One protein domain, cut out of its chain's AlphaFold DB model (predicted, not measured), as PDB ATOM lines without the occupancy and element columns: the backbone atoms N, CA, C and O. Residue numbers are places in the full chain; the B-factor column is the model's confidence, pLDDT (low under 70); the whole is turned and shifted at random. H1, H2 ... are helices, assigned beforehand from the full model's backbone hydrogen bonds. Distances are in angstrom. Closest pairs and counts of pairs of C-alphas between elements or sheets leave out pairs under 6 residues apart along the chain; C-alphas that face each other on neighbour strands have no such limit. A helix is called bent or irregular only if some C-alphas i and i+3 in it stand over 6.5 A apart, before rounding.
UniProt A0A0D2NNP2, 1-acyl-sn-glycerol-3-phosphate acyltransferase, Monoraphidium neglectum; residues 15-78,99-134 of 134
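What this domain is: This is residues 15 to 78 and 99 to 134 of the 134 residues of the protein "1-acyl-sn-glycerol-3-phosphate acyltransferase" of Monoraphidium neglectum (UniProt A0A0D2NNP2). A long, kinked helix, H1, and a shorter one, H2, folded back beside it make a helical hairpin, and H1 makes the longest axis of the whole. Two short helices pack on this hairpin, H3 crossing H2 at a steep angle and H5 on residues 32 to 43 of H1, while the little H4 touches H5 alone, makes a corner with it and has its centre farthest from the middle. The printed part has 100 residues with five named helices, H1 to H5 in that order, and no named strand; the class is all helix. It is compact, with a radius of gyration of the C-alphas of 14.0 A, and spans 47 by 33 by 25 A.

How they stand to each other: Start at H1, residues 15 to 49, and look from there to H2, residues 55 to 69. They touch and form a helical hairpin, at a shallow tilt of 13 degrees, opposite ways; their closest C-alphas, those of Thr 28 and Ser 68, are 5.0 A apart. H3, residues 100 to 108, touches H2 at a steep tilt of 59 degrees, opposite ways, with the C-alphas of Ala 65 and Tyr 103 closest at 5.0 A. H4, residues 118 to 122, and H5, residues 126 to 133, touch only at the corner by their link; their closest C-alphas, of Phe 121 and Gly 127, are 3.6 A apart. H5 touches H1 with residues 32 to 43 of H1 alone, at a shallow tilt of 31 degrees, the same way; C-alphas 36 and 129 are closest, at 6.8 A. H2, with residues 57 to 58 alone, and H5 only just touch, with 3 pairs of C-alphas within 8 A; C-alphas 57 and 133 are closest, at 6.2 A. H3 is apart from H1, H4 and H5. In H2 and H5 every O i to N i+4 pair is within hydrogen-bond range; in H1 it is 27 of 31, in H3 3 of 5, and in H4 0 of 1, beside 2 of 2 O i to N i+3 pairs.

Where its parts are: Find C-alpha 15 at (-47.525, -46.991, 7.929); from there H1 runs 47.8 A to C-alpha 49 at (-38.672, -5.938, 30.772). It has a kink of 48 degrees near residue 42, and it is irregular: C-alphas 41 and 44 are 7.2 A apart. H2 measures 20.8 A, H3 13.7 A, H4 7.3 A, and H5 10.9 A, ending with C-alpha 133 at (-42.395, -19.123, 28.914).

The domain as a whole: The two C-alphas farthest apart are those of Ala 15 and Leu 48, at 48.2 A. Residues 79 to 98 are not printed, and C-alphas 78 and 99 are 20.8 A apart across this cut, which lies in the link from H2 to H3. The links H1 to H2 and H4 to H5 are tight, and H3 to H4 is short. The mean pLDDT of the printed part is 96.4, and no printed residue is under 70.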
ATOM      1  N   ALA A  15     -48.881 -47.272   8.393       95.38
ATOM      2  CA  ALA A  15     -47.525 -46.991   7.929       95.38
ATOM      3  C   ALA A  15     -47.377 -45.541   7.438       95.38
ATOM      4  O   ALA A  15     -46.467 -44.842   7.880       95.38
ATOM      5  N   ILE A  16     -48.308 -45.052   6.610       95.81
ATOM      6  CA  ILE A  16     -48.319 -43.649   6.159       95.81
ATOM      7  C   ILE A  16     -48.395 -42.687   7.351       95.81
ATOM      8  O   ILE A  16     -47.644 -41.714   7.411       95.81
ATOM      9  N   ALA A  17     -49.279 -42.958   8.316       93.50
ATOM     10  CA  ALA A  17     -49.430 -42.119   9.501       93.50
ATOM     11  C   ALA A  17     -48.134 -42.048  10.325       93.50
ATOM     12  O   ALA A  17     -47.742 -40.960  10.745       93.50
ATOM     13  N   ASN A  18     -47.442 -43.177  10.494       96.06
ATOM     14  CA  ASN A  18     -46.165 -43.239  11.201       96.06
ATOM     15  C   ASN A  18     -45.063 -42.476  10.463       96.06
ATOM     16  O   ASN A  18     -44.338 -41.707  11.087       96.06
ATOM     17  N   VAL A  19     -44.965 -42.630   9.140       97.62
ATOM     18  CA  VAL A  19     -44.007 -41.866   8.327       97.62
ATOM     19  C   VAL A  19     -44.269 -40.369   8.471       97.62
ATOM     20  O   VAL A  19     -43.348 -39.611   8.759       97.62
ATOM     21  N   ARG A  20     -45.530 -39.935   8.368       96.44
ATOM     22  CA  ARG A  20     -45.905 -38.529   8.566       96.44
ATOM     23  C   ARG A  20     -45.542 -38.026   9.966       96.44
ATOM     24  O   ARG A  20     -45.043 -36.913  10.088       96.44
ATOM     25  N   ALA A  21     -45.764 -38.831  11.006       95.75
ATOM     26  CA  ALA A  21     -45.415 -38.478  12.382       95.75
ATOM     27  C   ALA A  21     -43.896 -38.342  12.583       95.75
ATOM     28  O   ALA A  21     -43.449 -37.396  13.226       95.75
ATOM     29  N   LEU A  22     -43.100 -39.242  11.997       97.75
ATOM     30  CA  LEU A  22     -41.637 -39.169  12.034       97.75
ATOM     31  C   LEU A  22     -41.111 -37.938  11.294       97.75
ATOM     32  O   LEU A  22     -40.238 -37.244  11.808       97.75
ATOM     33  N   LEU A  23     -41.672 -37.633  10.122       98.25
ATOM     34  CA  LEU A  23     -41.330 -36.427   9.367       98.25
ATOM     35  C   LEU A  23     -41.691 -35.157  10.146       98.25
ATOM     36  O   LEU A  23     -40.882 -34.234  10.202       98.25
ATOM     37  N   PHE A  24     -42.861 -35.126  10.793       97.50
ATOM     38  CA  PHE A  24     -43.257 -34.015  11.660       97.50
ATOM     39  C   PHE A  24     -42.285 -33.847  12.828       97.50
ATOM     40  O   PHE A  24     -41.847 -32.732  13.107       97.50
ATOM     41  N   ALA A  25     -41.918 -34.948  13.490       96.00
ATOM     42  CA  ALA A  25     -40.968 -34.927  14.594       96.00
ATOM     43  C   ALA A  25     -39.603 -34.392  14.135       96.00
ATOM     44  O   ALA A  25     -39.090 -33.445  14.725       96.00
ATOM     45  N   ALA A  26     -39.044 -34.936  13.053       97.50
ATOM     46  CA  ALA A  26     -37.779 -34.461  12.501       97.50
ATOM     47  C   ALA A  26     -37.843 -32.961  12.176       97.50
ATOM     48  O   ALA A  26     -36.997 -32.198  12.634       97.50
ATOM     49  N   TRP A  27     -38.896 -32.526  11.480       97.94
ATOM     50  CA  TRP A  27     -39.097 -31.129  11.105       97.94
ATOM     51  C   TRP A  27     -39.178 -30.193  12.314       97.94
ATOM     52  O   TRP A  27     -38.430 -29.218  12.398       97.94
ATOM     53  N   THR A  28     -40.042 -30.503  13.286       97.56
ATOM     54  CA  THR A  28     -40.223 -29.642  14.460       97.56
ATOM     55  C   THR A  28     -38.950 -29.563  15.300       97.56
ATOM     56  O   THR A  28     -38.621 -28.481  15.781       97.56
ATOM     57  N   PHE A  29     -38.189 -30.657  15.432       95.94
ATOM     58  CA  PHE A  29     -36.921 -30.656  16.168       95.94
ATOM     59  C   PHE A  29     -35.793 -29.932  15.422       95.94
ATOM     60  O   PHE A  29     -34.978 -29.277  16.070       95.94
ATOM     61  N   THR A  30     -35.763 -29.967  14.084       97.44
ATOM     62  CA  THR A  30     -34.839 -29.135  13.295       97.44
ATOM     63  C   THR A  30     -35.100 -27.645  13.520       97.44
ATOM     64  O   THR A  30     -34.152 -26.884  13.705       97.44
ATOM     65  N   LEU A  31     -36.369 -27.226  13.566       98.25
ATOM     66  CA  LEU A  31     -36.748 -25.841  13.877       98.25
ATOM     67  C   LEU A  31     -36.471 -25.464  15.340       98.25
ATOM     68  O   LEU A  31     -36.123 -24.320  15.632       98.25
ATOM     69  N   ALA A  32     -36.607 -26.422  16.257       97.56
ATOM     70  CA  ALA A  32     -36.501 -26.197  17.694       97.56
ATOM     71  C   ALA A  32     -35.148 -25.609  18.106       97.56
ATOM     72  O   ALA A  32     -35.100 -24.703  18.930       97.56
ATOM     73  N   VAL A  33     -34.049 -26.111  17.534       96.69
ATOM     74  CA  VAL A  33     -32.684 -25.725  17.925       96.69
ATOM     75  C   VAL A  33     -32.415 -24.227  17.717       96.69
ATOM     76  O   VAL A  33     -32.124 -23.548  18.705       96.69
ATOM     77  N   PRO A  34     -32.520 -23.661  16.497       98.06
ATOM     78  CA  PRO A  34     -32.261 -22.237  16.291       98.06
ATOM     79  C   PRO A  34     -33.255 -21.345  17.044       98.06
ATOM     80  O   PRO A  34     -32.856 -20.331  17.615       98.06
ATOM     81  N   LEU A  35     -34.535 -21.728  17.109       98.44
ATOM     82  CA  LEU A  35     -35.555 -20.953  17.821       98.44
ATOM     83  C   LEU A  35     -35.304 -20.936  19.332       98.44
ATOM     84  O   LEU A  35     -35.421 -19.891  19.969       98.44
ATOM     85  N   PHE A  36     -34.879 -22.057  19.907       98.31
ATOM     86  CA  PHE A  36     -34.513 -22.132  21.314       98.31
ATOM     87  C   PHE A  36     -33.280 -21.285  21.636       98.31
ATOM     88  O   PHE A  36     -33.276 -20.586  22.647       98.31
ATOM     89  N   ILE A  37     -32.261 -21.281  20.769       98.38
ATOM     90  CA  ILE A  37     -31.097 -20.396  20.929       98.38
ATOM     91  C   ILE A  37     -31.549 -18.932  20.976       98.38
ATOM     92  O   ILE A  37     -31.129 -18.198  21.869       98.38
ATOM     93  N   ILE A  38     -32.461 -18.519  20.087       98.56
ATOM     94  CA  ILE A  38     -33.048 -17.171  20.112       98.56
ATOM     95  C   ILE A  38     -33.729 -16.900  21.461       98.56
ATOM     96  O   ILE A  38     -33.468 -15.863  22.072       98.56
ATOM     97  N   MET A  39     -34.538 -17.840  21.969       98.38
ATOM     98  CA  MET A  39     -35.199 -17.703  23.275       98.38
ATOM     99  C   MET A  39     -34.207 -17.552  24.434       98.38
ATOM    100  O   MET A  39     -34.454 -16.759  25.345       98.38
ATOM    101  N   VAL A  40     -33.089 -18.281  24.415       98.44
ATOM    102  CA  VAL A  40     -32.036 -18.176  25.437       98.44
ATOM    103  C   VAL A  40     -31.353 -16.813  25.356       98.44
ATOM    104  O   VAL A  40     -31.250 -16.128  26.371       98.44
ATOM    105  N   VAL A  41     -30.958 -16.374  24.159       98.56
ATOM    106  CA  VAL A  41     -30.274 -15.084  23.950       98.56
ATOM    107  C   VAL A  41     -31.143 -13.905  24.393       98.56
ATOM    108  O   VAL A  41     -30.649 -12.986  25.041       98.56
ATOM    109  N   MET A  42     -32.446 -13.935  24.108       97.75
ATOM    110  CA  MET A  42     -33.371 -12.871  24.523       97.75
ATOM    111  C   MET A  42     -33.810 -12.962  25.994       97.75
ATOM    112  O   MET A  42     -34.397 -12.010  26.509       97.75
ATOM    113  N   SER A  43     -33.550 -14.082  26.684       97.88
ATOM    114  CA  SER A  43     -34.045 -14.330  28.048       97.88
ATOM    115  C   SER A  43     -33.660 -13.246  29.062       97.88
ATOM    116  O   SER A  43     -34.549 -12.838  29.810       97.88
ATOM    117  N   PRO A  44     -32.413 -12.729  29.110       98.12
ATOM    118  CA  PRO A  44     -32.055 -11.675  30.059       98.12
ATOM    119  C   PRO A  44     -32.907 -10.419  29.876       98.12
ATOM    120  O   PRO A  44     -33.434  -9.888  30.847       98.12
ATOM    121  N   VAL A  45     -33.114  -9.986  28.629       98.19
ATOM    122  CA  VAL A  45     -33.938  -8.809  28.319       98.19
ATOM    123  C   VAL A  45     -35.390  -9.060  28.708       98.19
ATOM    124  O   VAL A  45     -35.979  -8.247  29.411       98.19
ATOM    125  N   VAL A  46     -35.953 -10.216  28.338       98.12
ATOM    126  CA  VAL A  46     -37.340 -10.569  28.679       98.12
ATOM    127  C   VAL A  46     -37.549 -10.622  30.191       98.12
ATOM    128  O   VAL A  46     -38.550 -10.115  30.683       98.12
ATOM    129  N   LEU A  47     -36.602 -11.173  30.953       97.44
ATOM    130  CA  LEU A  47     -36.686 -11.206  32.414       97.44
ATOM    131  C   LEU A  47     -36.605  -9.812  33.051       97.44
ATOM    132  O   LEU A  47     -37.180  -9.617  34.123       97.44
ATOM    133  N   LEU A  48     -35.925  -8.859  32.408       98.06
ATOM    134  CA  LEU A  48     -35.820  -7.476  32.874       98.06
ATOM    135  C   LEU A  48     -37.049  -6.632  32.503       98.06
ATOM    136  O   LEU A  48     -37.477  -5.810  33.308       98.06
ATOM    137  N   THR A  49     -37.625  -6.826  31.313       98.00
ATOM    138  CA  THR A  49     -38.672  -5.938  30.772       98.00
ATOM    139  C   THR A  49     -40.081  -6.528  30.803       98.00
ATOM    140  O   THR A  49     -41.053  -5.782  30.856       98.00
ATOM    141  N   ASP A  50     -40.221  -7.855  30.742       97.00
ATOM    142  CA  ASP A  50     -41.505  -8.561  30.649       97.00
ATOM    143  C   ASP A  50     -41.462  -9.924  31.365       97.00
ATOM    144  O   ASP A  50     -41.765 -10.985  30.811       97.00
ATOM    145  N   LYS A  51     -41.069  -9.894  32.644       95.44
ATOM    146  CA  LYS A  51     -40.890 -11.090  33.481       95.44
ATOM    147  C   LYS A  51     -42.137 -11.976  33.565       95.44
ATOM    148  O   LYS A  51     -42.014 -13.188  33.734       95.44
ATOM    149  N   PHE A  52     -43.326 -11.375  33.523       93.44
ATOM    150  CA  PHE A  52     -44.577 -12.076  33.807       93.44
ATOM    151  C   PHE A  52     -45.280 -12.584  32.549       93.44
ATOM    152  O   PHE A  52     -45.761 -13.721  32.558       93.44
ATOM    153  N   ARG A  53     -45.363 -11.774  31.482       93.94
ATOM    154  CA  ARG A  53     -46.090 -12.165  30.264       93.94
ATOM    155  C   ARG A  53     -45.187 -12.869  29.262       93.94
ATOM    156  O   ARG A  53     -45.677 -13.740  28.551       93.94
ATOM    157  N   ARG A  54     -43.898 -12.515  29.230       96.75
ATOM    158  CA  ARG A  54     -42.866 -13.123  28.379       96.75
ATOM    159  C   ARG A  54     -43.268 -13.183  26.902       96.75
ATOM    160  O   ARG A  54     -43.009 -14.166  26.205       96.75
ATOM    161  N   LEU A  55     -43.914 -12.123  26.413       96.50
ATOM    162  CA  LEU A  55     -44.581 -12.090  25.106       96.50
ATOM    163  C   LEU A  55     -43.635 -12.396  23.951       96.50
ATOM    164  O   LEU A  55     -44.026 -13.041  22.983       96.50
ATOM    165  N   ALA A  56     -42.386 -11.954  24.056       97.75
ATOM    166  CA  ALA A  56     -41.406 -12.163  23.007       97.75
ATOM    167  C   ALA A  56     -41.001 -13.653  22.899       97.75
ATOM    168  O   ALA A  56     -40.883 -14.177  21.796       97.75
ATOM    169  N   GLN A  57     -40.880 -14.373  24.021       97.94
ATOM    170  CA  GLN A  57     -40.656 -15.826  24.014       97.94
ATOM    171  C   GLN A  57     -41.919 -16.582  23.571       97.94
ATOM    172  O   GLN A  57     -41.827 -17.548  22.815       97.94
ATOM    173  N   HIS A  58     -43.106 -16.109  23.970       97.38
ATOM    174  CA  HIS A  58     -44.384 -16.638  23.475       97.38
ATOM    175  C   HIS A  58     -44.506 -16.505  21.952       97.38
ATOM    176  O   HIS A  58     -44.946 -17.433  21.281       97.38
ATOM    177  N   PHE A  59     -44.064 -15.382  21.383       97.69
ATOM    178  CA  PHE A  59     -44.032 -15.178  19.937       97.69
ATOM    179  C   PHE A  59     -43.117 -16.185  19.227       97.69
ATOM    180  O   PHE A  59     -43.502 -16.729  18.192       97.69
ATOM    181  N   VAL A  60     -41.953 -16.507  19.798       98.31
ATOM    182  CA  VAL A  60     -41.091 -17.571  19.253       98.31
ATOM    183  C   VAL A  60     -41.809 -18.924  19.268       98.31
ATOM    184  O   VAL A  60     -41.757 -19.646  18.274       98.31
ATOM    185  N   ASN A  61     -42.553 -19.242  20.332       98.00
ATOM    186  CA  ASN A  61     -43.374 -20.456  20.375       98.00
ATOM    187  C   ASN A  61     -44.511 -20.441  19.334       98.00
ATOM    188  O   ASN A  61     -44.759 -21.473  18.713       98.00
ATOM    189  N   ASN A  62     -45.157 -19.291  19.082       98.00
ATOM    190  CA  ASN A  62     -46.131 -19.156  17.991       98.00
ATOM    191  C   ASN A  62     -45.492 -19.512  16.644       98.00
ATOM    192  O   ASN A  62     -46.044 -20.317  15.894       98.00
ATOM    193  N   LEU A  63     -44.331 -18.919  16.342       98.31
ATOM    194  CA  LEU A  63     -43.612 -19.172  15.096       98.31
ATOM    195  C   LEU A  63     -43.212 -20.638  14.970       98.31
ATOM    196  O   LEU A  63     -43.446 -21.237  13.923       98.31
ATOM    197  N   TRP A  64     -42.661 -21.223  16.036       98.44
ATOM    198  CA  TRP A  64     -42.295 -22.635  16.059       98.44
ATOM    199  C   TRP A  64     -43.512 -23.511  15.764       98.44
ATOM    200  O   TRP A  64     -43.472 -24.335  14.854       98.44
ATOM    201  N   ALA A  65     -44.626 -23.295  16.463       97.94
ATOM    202  CA  ALA A  65     -45.818 -24.104  16.286       97.94
ATOM    203  C   ALA A  65     -46.424 -23.970  14.881       97.94
ATOM    204  O   ALA A  65     -46.762 -24.976  14.255       97.94
ATOM    205  N   ILE A  66     -46.529 -22.753  14.348       98.19
ATOM    206  CA  ILE A  66     -47.064 -22.520  13.001       98.19
ATOM    207  C   ILE A  66     -46.151 -23.155  11.949       98.19
ATOM    208  O   ILE A  66     -46.618 -23.953  11.137       98.19
ATOM    209  N   ALA A  67     -44.846 -22.876  11.994       98.12
ATOM    210  CA  ALA A  67     -43.888 -23.419  11.033       98.12
ATOM    211  C   ALA A  67     -43.814 -24.953  11.083       98.12
ATOM    212  O   ALA A  67     -43.674 -25.599  10.042       98.12
ATOM    213  N   SER A  68     -43.965 -25.553  12.267       97.94
ATOM    214  CA  SER A  68     -44.008 -27.009  12.417       97.94
ATOM    215  C   SER A  68     -45.267 -27.638  11.823       97.94
ATOM    216  O   SER A  68     -45.208 -28.762  11.340       97.94
ATOM    217  N   THR A  69     -46.410 -26.951  11.858       97.69
ATOM    218  CA  THR A  69     -47.718 -27.538  11.513       97.69
ATOM    219  C   THR A  69     -48.108 -27.355  10.053       97.69
ATOM    220  O   THR A  69     -48.644 -28.293   9.462       97.69
ATOM    221  N   VAL A  70     -47.775 -26.208   9.448       96.75
ATOM    222  CA  VAL A  70     -48.138 -25.848   8.063       96.75
ATOM    223  C   VAL A  70     -47.850 -26.953   7.030       96.75
ATOM    224  O   VAL A  70     -48.725 -27.199   6.200       96.75
ATOM    225  N   PRO A  71     -46.709 -27.676   7.061       97.31
ATOM    226  CA  PRO A  71     -46.444 -28.728   6.072       97.31
ATOM    227  C   PRO A  71     -47.249 -30.024   6.268       97.31
ATOM    228  O   PRO A  71     -47.240 -30.884   5.392       97.31
ATOM    229  N   PHE A  72     -47.908 -30.205   7.418       96.69
ATOM    230  CA  PHE A  72     -48.464 -31.500   7.836       96.69
ATOM    231  C   PHE A  72     -49.983 -31.496   7.997       96.69
ATOM    232  O   PHE A  72     -50.620 -32.519   7.731       96.69
ATOM    233  N   TYR A  73     -50.565 -30.382   8.447       93.81
ATOM    234  CA  TYR A  73     -52.012 -30.206   8.533       93.81
ATOM    235  C   TYR A  73     -52.405 -28.726   8.575       93.81
ATOM    236  O   TYR A  73     -51.683 -27.877   9.094       93.81
ATOM    237  N   GLY A  74     -53.589 -28.426   8.038       93.81
ATOM    238  CA  GLY A  74     -54.166 -27.087   8.087       93.81
ATOM    239  C   GLY A  74     -54.889 -26.827   9.406       93.81
ATOM    240  O   GLY A  74     -55.626 -27.683   9.896       93.81
ATOM    241  N   VAL A  75     -54.720 -25.622   9.949       96.31
ATOM    242  CA  VAL A  75     -55.497 -25.126  11.091       96.31
ATOM    243  C   VAL A  75     -56.523 -24.122  10.580       96.31
ATOM    244  O   VAL A  75     -56.183 -23.176   9.878       96.31
ATOM    245  N   THR A  76     -57.796 -24.336  10.911       96.94
ATOM    246  CA  THR A  76     -58.888 -23.405  10.594       96.94
ATOM    247  C   THR A  76     -59.492 -22.892  11.889       96.94
ATOM    248  O   THR A  76     -59.991 -23.678  12.692       96.94
ATOM    249  N   ILE A  77     -59.480 -21.575  12.072       96.88
ATOM    250  CA  ILE A  77     -60.086 -20.913  13.228       96.88
ATOM    251  C   ILE A  77     -61.431 -20.338  12.788       96.88
ATOM    252  O   ILE A  77     -61.502 -19.576  11.827       96.88
ATOM    253  N   LYS A  78     -62.499 -20.707  13.494       98.00
ATOM    254  CA  LYS A  78     -63.841 -20.134  13.329       98.00
ATOM    255  C   LYS A  78     -64.224 -19.411  14.617       98.00
ATOM    256  O   LYS A  78     -63.928 -19.922  15.694       98.00
ATOM    257  N   PHE A  99     -51.311 -34.388  21.737       93.12
ATOM    258  CA  PHE A  99     -50.276 -33.384  21.997       93.12
ATOM    259  C   PHE A  99     -50.272 -32.238  20.958       93.12
ATOM    260  O   PHE A  99     -49.740 -31.163  21.234       93.12
ATOM    261  N   MET A 100     -50.891 -32.437  19.784       95.69
ATOM    262  CA  MET A 100     -51.019 -31.419  18.732       95.69
ATOM    263  C   MET A 100     -51.974 -30.284  19.114       95.69
ATOM    264  O   MET A 100     -52.010 -29.254  18.438       95.69
ATOM    265  N   ASP A 101     -52.729 -30.439  20.203       96.69
ATOM    266  CA  ASP A 101     -53.659 -29.420  20.681       96.69
ATOM    267  C   ASP A 101     -52.906 -28.132  21.045       96.69
ATOM    268  O   ASP A 101     -53.322 -27.045  20.658       96.69
ATOM    269  N   ILE A 102     -51.734 -28.245  21.684       95.88
ATOM    270  CA  ILE A 102     -50.889 -27.089  22.026       95.88
ATOM    271  C   ILE A 102     -50.385 -26.378  20.767       95.88
ATOM    272  O   ILE A 102     -50.479 -25.154  20.671       95.88
ATOM    273  N   TYR A 103     -49.909 -27.138  19.777       97.00
ATOM    274  CA  TYR A 103     -49.500 -26.586  18.485       97.00
ATOM    275  C   TYR A 103     -50.648 -25.828  17.814       97.00
ATOM    276  O   TYR A 103     -50.445 -24.735  17.299       97.00
ATOM    277  N   SER A 104     -51.859 -26.380  17.868       96.19
ATOM    278  CA  SER A 104     -53.054 -25.772  17.281       96.19
ATOM    279  C   SER A 104     -53.483 -24.504  18.032       96.19
ATOM    280  O   SER A 104     -53.831 -23.512  17.399       96.19
ATOM    281  N   LEU A 105     -53.393 -24.484  19.366       96.56
ATOM    282  CA  LEU A 105     -53.717 -23.304  20.181       96.56
ATOM    283  C   LEU A 105     -52.788 -22.115  19.906       96.56
ATOM    284  O   LEU A 105     -53.241 -20.972  19.930       96.56
ATOM    285  N   PHE A 106     -51.515 -22.354  19.580       97.25
ATOM    286  CA  PHE A 106     -50.591 -21.283  19.192       97.25
ATOM    287  C   PHE A 106     -51.009 -20.539  17.907       97.25
ATOM    288  O   PHE A 106     -50.610 -19.391  17.710       97.25
ATOM    289  N   HIS A 107     -51.890 -21.105  17.072       97.50
ATOM    290  CA  HIS A 107     -52.473 -20.377  15.934       97.50
ATOM    291  C   HIS A 107     -53.475 -19.293  16.351       97.50
ATOM    292  O   HIS A 107     -53.732 -18.394  15.558       97.50
ATOM    293  N   LEU A 108     -53.996 -19.298  17.587       96.00
ATOM    294  CA  LEU A 108     -54.938 -18.269  18.059       96.00
ATOM    295  C   LEU A 108     -54.317 -16.867  18.144       96.00
ATOM    296  O   LEU A 108     -55.049 -15.888  18.281       96.00
ATOM    297  N   GLN A 109     -52.982 -16.753  18.102       93.25
ATOM    298  CA  GLN A 109     -52.267 -15.477  18.247       93.25
ATOM    299  C   GLN A 109     -52.734 -14.697  19.490       93.25
ATOM    300  O   GLN A 109     -52.953 -13.481  19.475       93.25
ATOM    301  N   ARG A 110     -52.919 -15.424  20.595       95.19
ATOM    302  CA  ARG A 110     -53.183 -14.878  21.926       95.19
ATOM    303  C   ARG A 110     -52.107 -15.381  22.883       95.19
ATOM    304  O   ARG A 110     -51.726 -16.545  22.777       95.19
ATOM    305  N   PRO A 111     -51.592 -14.534  23.789       94.12
ATOM    306  CA  PRO A 111     -50.701 -15.005  24.834       94.12
ATOM    307  C   PRO A 111     -51.479 -15.927  25.775       94.12
ATOM    308  O   PRO A 111     -52.560 -15.571  26.244       94.12
ATOM    309  N   PHE A 112     -50.936 -17.110  26.047       95.31
ATOM    310  CA  PHE A 112     -51.513 -18.053  26.998       95.31
ATOM    311  C   PHE A 112     -50.412 -18.845  27.694       95.31
ATOM    312  O   PHE A 112     -49.305 -18.992  27.186       95.31
ATOM    313  N   LYS A 113     -50.756 -19.377  28.862       95.00
ATOM    314  CA  LYS A 113     -49.958 -20.360  29.590       95.00
ATOM    315  C   LYS A 113     -50.803 -21.615  29.740       95.00
ATOM    316  O   LYS A 113     -52.030 -21.529  29.788       95.00
ATOM    317  N   PHE A 114     -50.162 -22.770  29.792       95.06
ATOM    318  CA  PHE A 114     -50.850 -24.048  29.916       95.06
ATOM    319  C   PHE A 114     -50.165 -24.925  30.957       95.06
ATOM    320  O   PHE A 114     -48.985 -24.759  31.269       95.06
ATOM    321  N   ILE A 115     -50.931 -25.856  31.509       94.25
ATOM    322  CA  ILE A 115     -50.460 -26.785  32.531       94.25
ATOM    323  C   ILE A 115     -49.845 -27.996  31.829       94.25
ATOM    324  O   ILE A 115     -50.425 -28.543  30.893       94.25
ATOM    325  N   SER A 116     -48.672 -28.428  32.291       94.75
ATOM    326  CA  SER A 116     -47.962 -29.593  31.761       94.75
ATOM    327  C   SER A 116     -47.449 -30.464  32.904       94.75
ATOM    328  O   SER A 116     -47.215 -29.979  34.012       94.75
ATOM    329  N   LYS A 117     -47.270 -31.764  32.649       95.31
ATOM    330  CA  LYS A 117     -46.680 -32.685  33.631       95.31
ATOM    331  C   LYS A 117     -45.218 -32.311  33.868       95.31
ATOM    332  O   LYS A 117     -44.501 -32.051  32.905       95.31
ATOM    333  N   THR A 118     -44.743 -32.388  35.111       94.56
ATOM    334  CA  THR A 118     -43.335 -32.106  35.458       94.56
ATOM    335  C   THR A 118     -42.351 -32.921  34.613       94.56
ATOM    336  O   THR A 118     -41.327 -32.400  34.189       94.56
ATOM    337  N   SER A 119     -42.694 -34.168  34.274       96.50
ATOM    338  CA  SER A 119     -41.887 -35.020  33.388       96.50
ATOM    339  C   SER A 119     -41.647 -34.411  32.003       96.50
ATOM    340  O   SER A 119     -40.589 -34.621  31.421       96.50
ATOM    341  N   ASN A 120     -42.592 -33.630  31.470       94.81
ATOM    342  CA  ASN A 120     -42.442 -32.994  30.161       94.81
ATOM    343  C   ASN A 120     -41.386 -31.880  30.188       94.81
ATOM    344  O   ASN A 120     -40.763 -31.611  29.166       94.81
ATOM    345  N   PHE A 121     -41.146 -31.257  31.348       94.88
ATOM    346  CA  PHE A 121     -40.090 -30.251  31.510       94.88
ATOM    347  C   PHE A 121     -38.677 -30.850  31.429       94.88
ATOM    348  O   PHE A 121     -37.717 -30.112  31.220       94.88
ATOM    349  N   LEU A 122     -38.546 -32.178  31.542       95.44
ATOM    350  CA  LEU A 122     -37.275 -32.890  31.394       95.44
ATOM    351  C   LEU A 122     -36.909 -33.163  29.929       95.44
ATOM    352  O   LEU A 122     -35.776 -33.545  29.649       95.44
ATOM    353  N   ILE A 123     -37.844 -32.977  28.991       94.50
ATOM    354  CA  ILE A 123     -37.583 -33.157  27.560       94.50
ATOM    355  C   ILE A 123     -36.692 -31.996  27.093       94.50
ATOM    356  O   ILE A 123     -37.113 -30.842  27.211       94.50
ATOM    357  N   PRO A 124     -35.488 -32.248  26.545       95.25
ATOM    358  CA  PRO A 124     -34.607 -31.179  26.091       95.25
ATOM    359  C   PRO A 124     -35.285 -30.279  25.060       95.25
ATOM    360  O   PRO A 124     -36.040 -30.753  24.208       95.25
ATOM    361  N   ILE A 125     -34.990 -28.981  25.133       96.44
ATOM    362  CA  ILE A 125     -35.549 -27.910  24.295       96.44
ATOM    363  C   ILE A 125     -37.058 -27.688  24.493       96.44
ATOM    364  O   ILE A 125     -37.447 -26.576  24.830       96.44
ATOM    365  N   VAL A 126     -37.903 -28.713  24.352       95.31
ATOM    366  CA  VAL A 126     -39.362 -28.606  24.542       95.31
ATOM    367  C   VAL A 126     -39.704 -28.248  25.989       95.31
ATOM    368  O   VAL A 126     -40.433 -27.302  26.256       95.31
ATOM    369  N   GLY A 127     -39.154 -28.990  26.946       96.19
ATOM    370  CA  GLY A 127     -39.356 -28.746  28.370       96.19
ATOM    371  C   GLY A 127     -38.775 -27.418  28.832       96.19
ATOM    372  O   GLY A 127     -39.385 -26.685  29.610       96.19
ATOM    373  N   TRP A 128     -37.606 -27.078  28.301       96.88
ATOM    374  CA  TRP A 128     -36.911 -25.843  28.634       96.88
ATOM    375  C   TRP A 128     -37.605 -24.616  28.045       96.88
ATOM    376  O   TRP A 128     -37.681 -23.593  28.720       96.88
ATOM    377  N   SER A 129     -38.169 -24.706  26.833       96.81
ATOM    378  CA  SER A 129     -38.975 -23.624  26.262       96.81
ATOM    379  C   SER A 129     -40.221 -23.372  27.105       96.81
ATOM    380  O   SER A 129     -40.497 -22.215  27.417       96.81
ATOM    381  N   MET A 130     -40.899 -24.430  27.573       96.00
ATOM    382  CA  MET A 130     -42.023 -24.298  28.505       96.00
ATOM    383  C   MET A 130     -41.606 -23.562  29.782       96.00
ATOM    384  O   MET A 130     -42.313 -22.648  30.193       96.00
ATOM    385  N   PHE A 131     -40.459 -23.907  30.382       94.06
ATOM    386  CA  PHE A 131     -39.947 -23.212  31.573       94.06
ATOM    387  C   PHE A 131     -39.646 -21.739  31.294       94.06
ATOM    388  O   PHE A 131     -39.987 -20.867  32.091       94.06
ATOM    389  N   MET A 132     -39.035 -21.451  30.142       94.50
ATOM    390  CA  MET A 132     -38.729 -20.083  29.750       94.50
ATOM    391  C   MET A 132     -39.982 -19.249  29.528       94.50
ATOM    392  O   MET A 132     -39.897 -18.062  29.778       94.50
ATOM    393  N   THR A 133     -41.113 -19.831  29.114       92.69
ATOM    394  CA  THR A 133     -42.395 -19.123  28.914       92.69
ATOM    395  C   THR A 133     -43.398 -19.243  30.064       92.69
ATOM    396  O   THR A 133     -44.503 -18.705  29.960       92.69
ATOM    397  N   ALA A 134     -43.031 -19.934  31.147       82.44
ATOM    398  CA  ALA A 134     -43.884 -20.137  32.317       82.44
ATOM    399  C   ALA A 134     -44.179 -18.843  33.090       82.44
ATOM    400  O   ALA A 134     -43.409 -17.851  33.038       82.44
TER     401      ALA A 134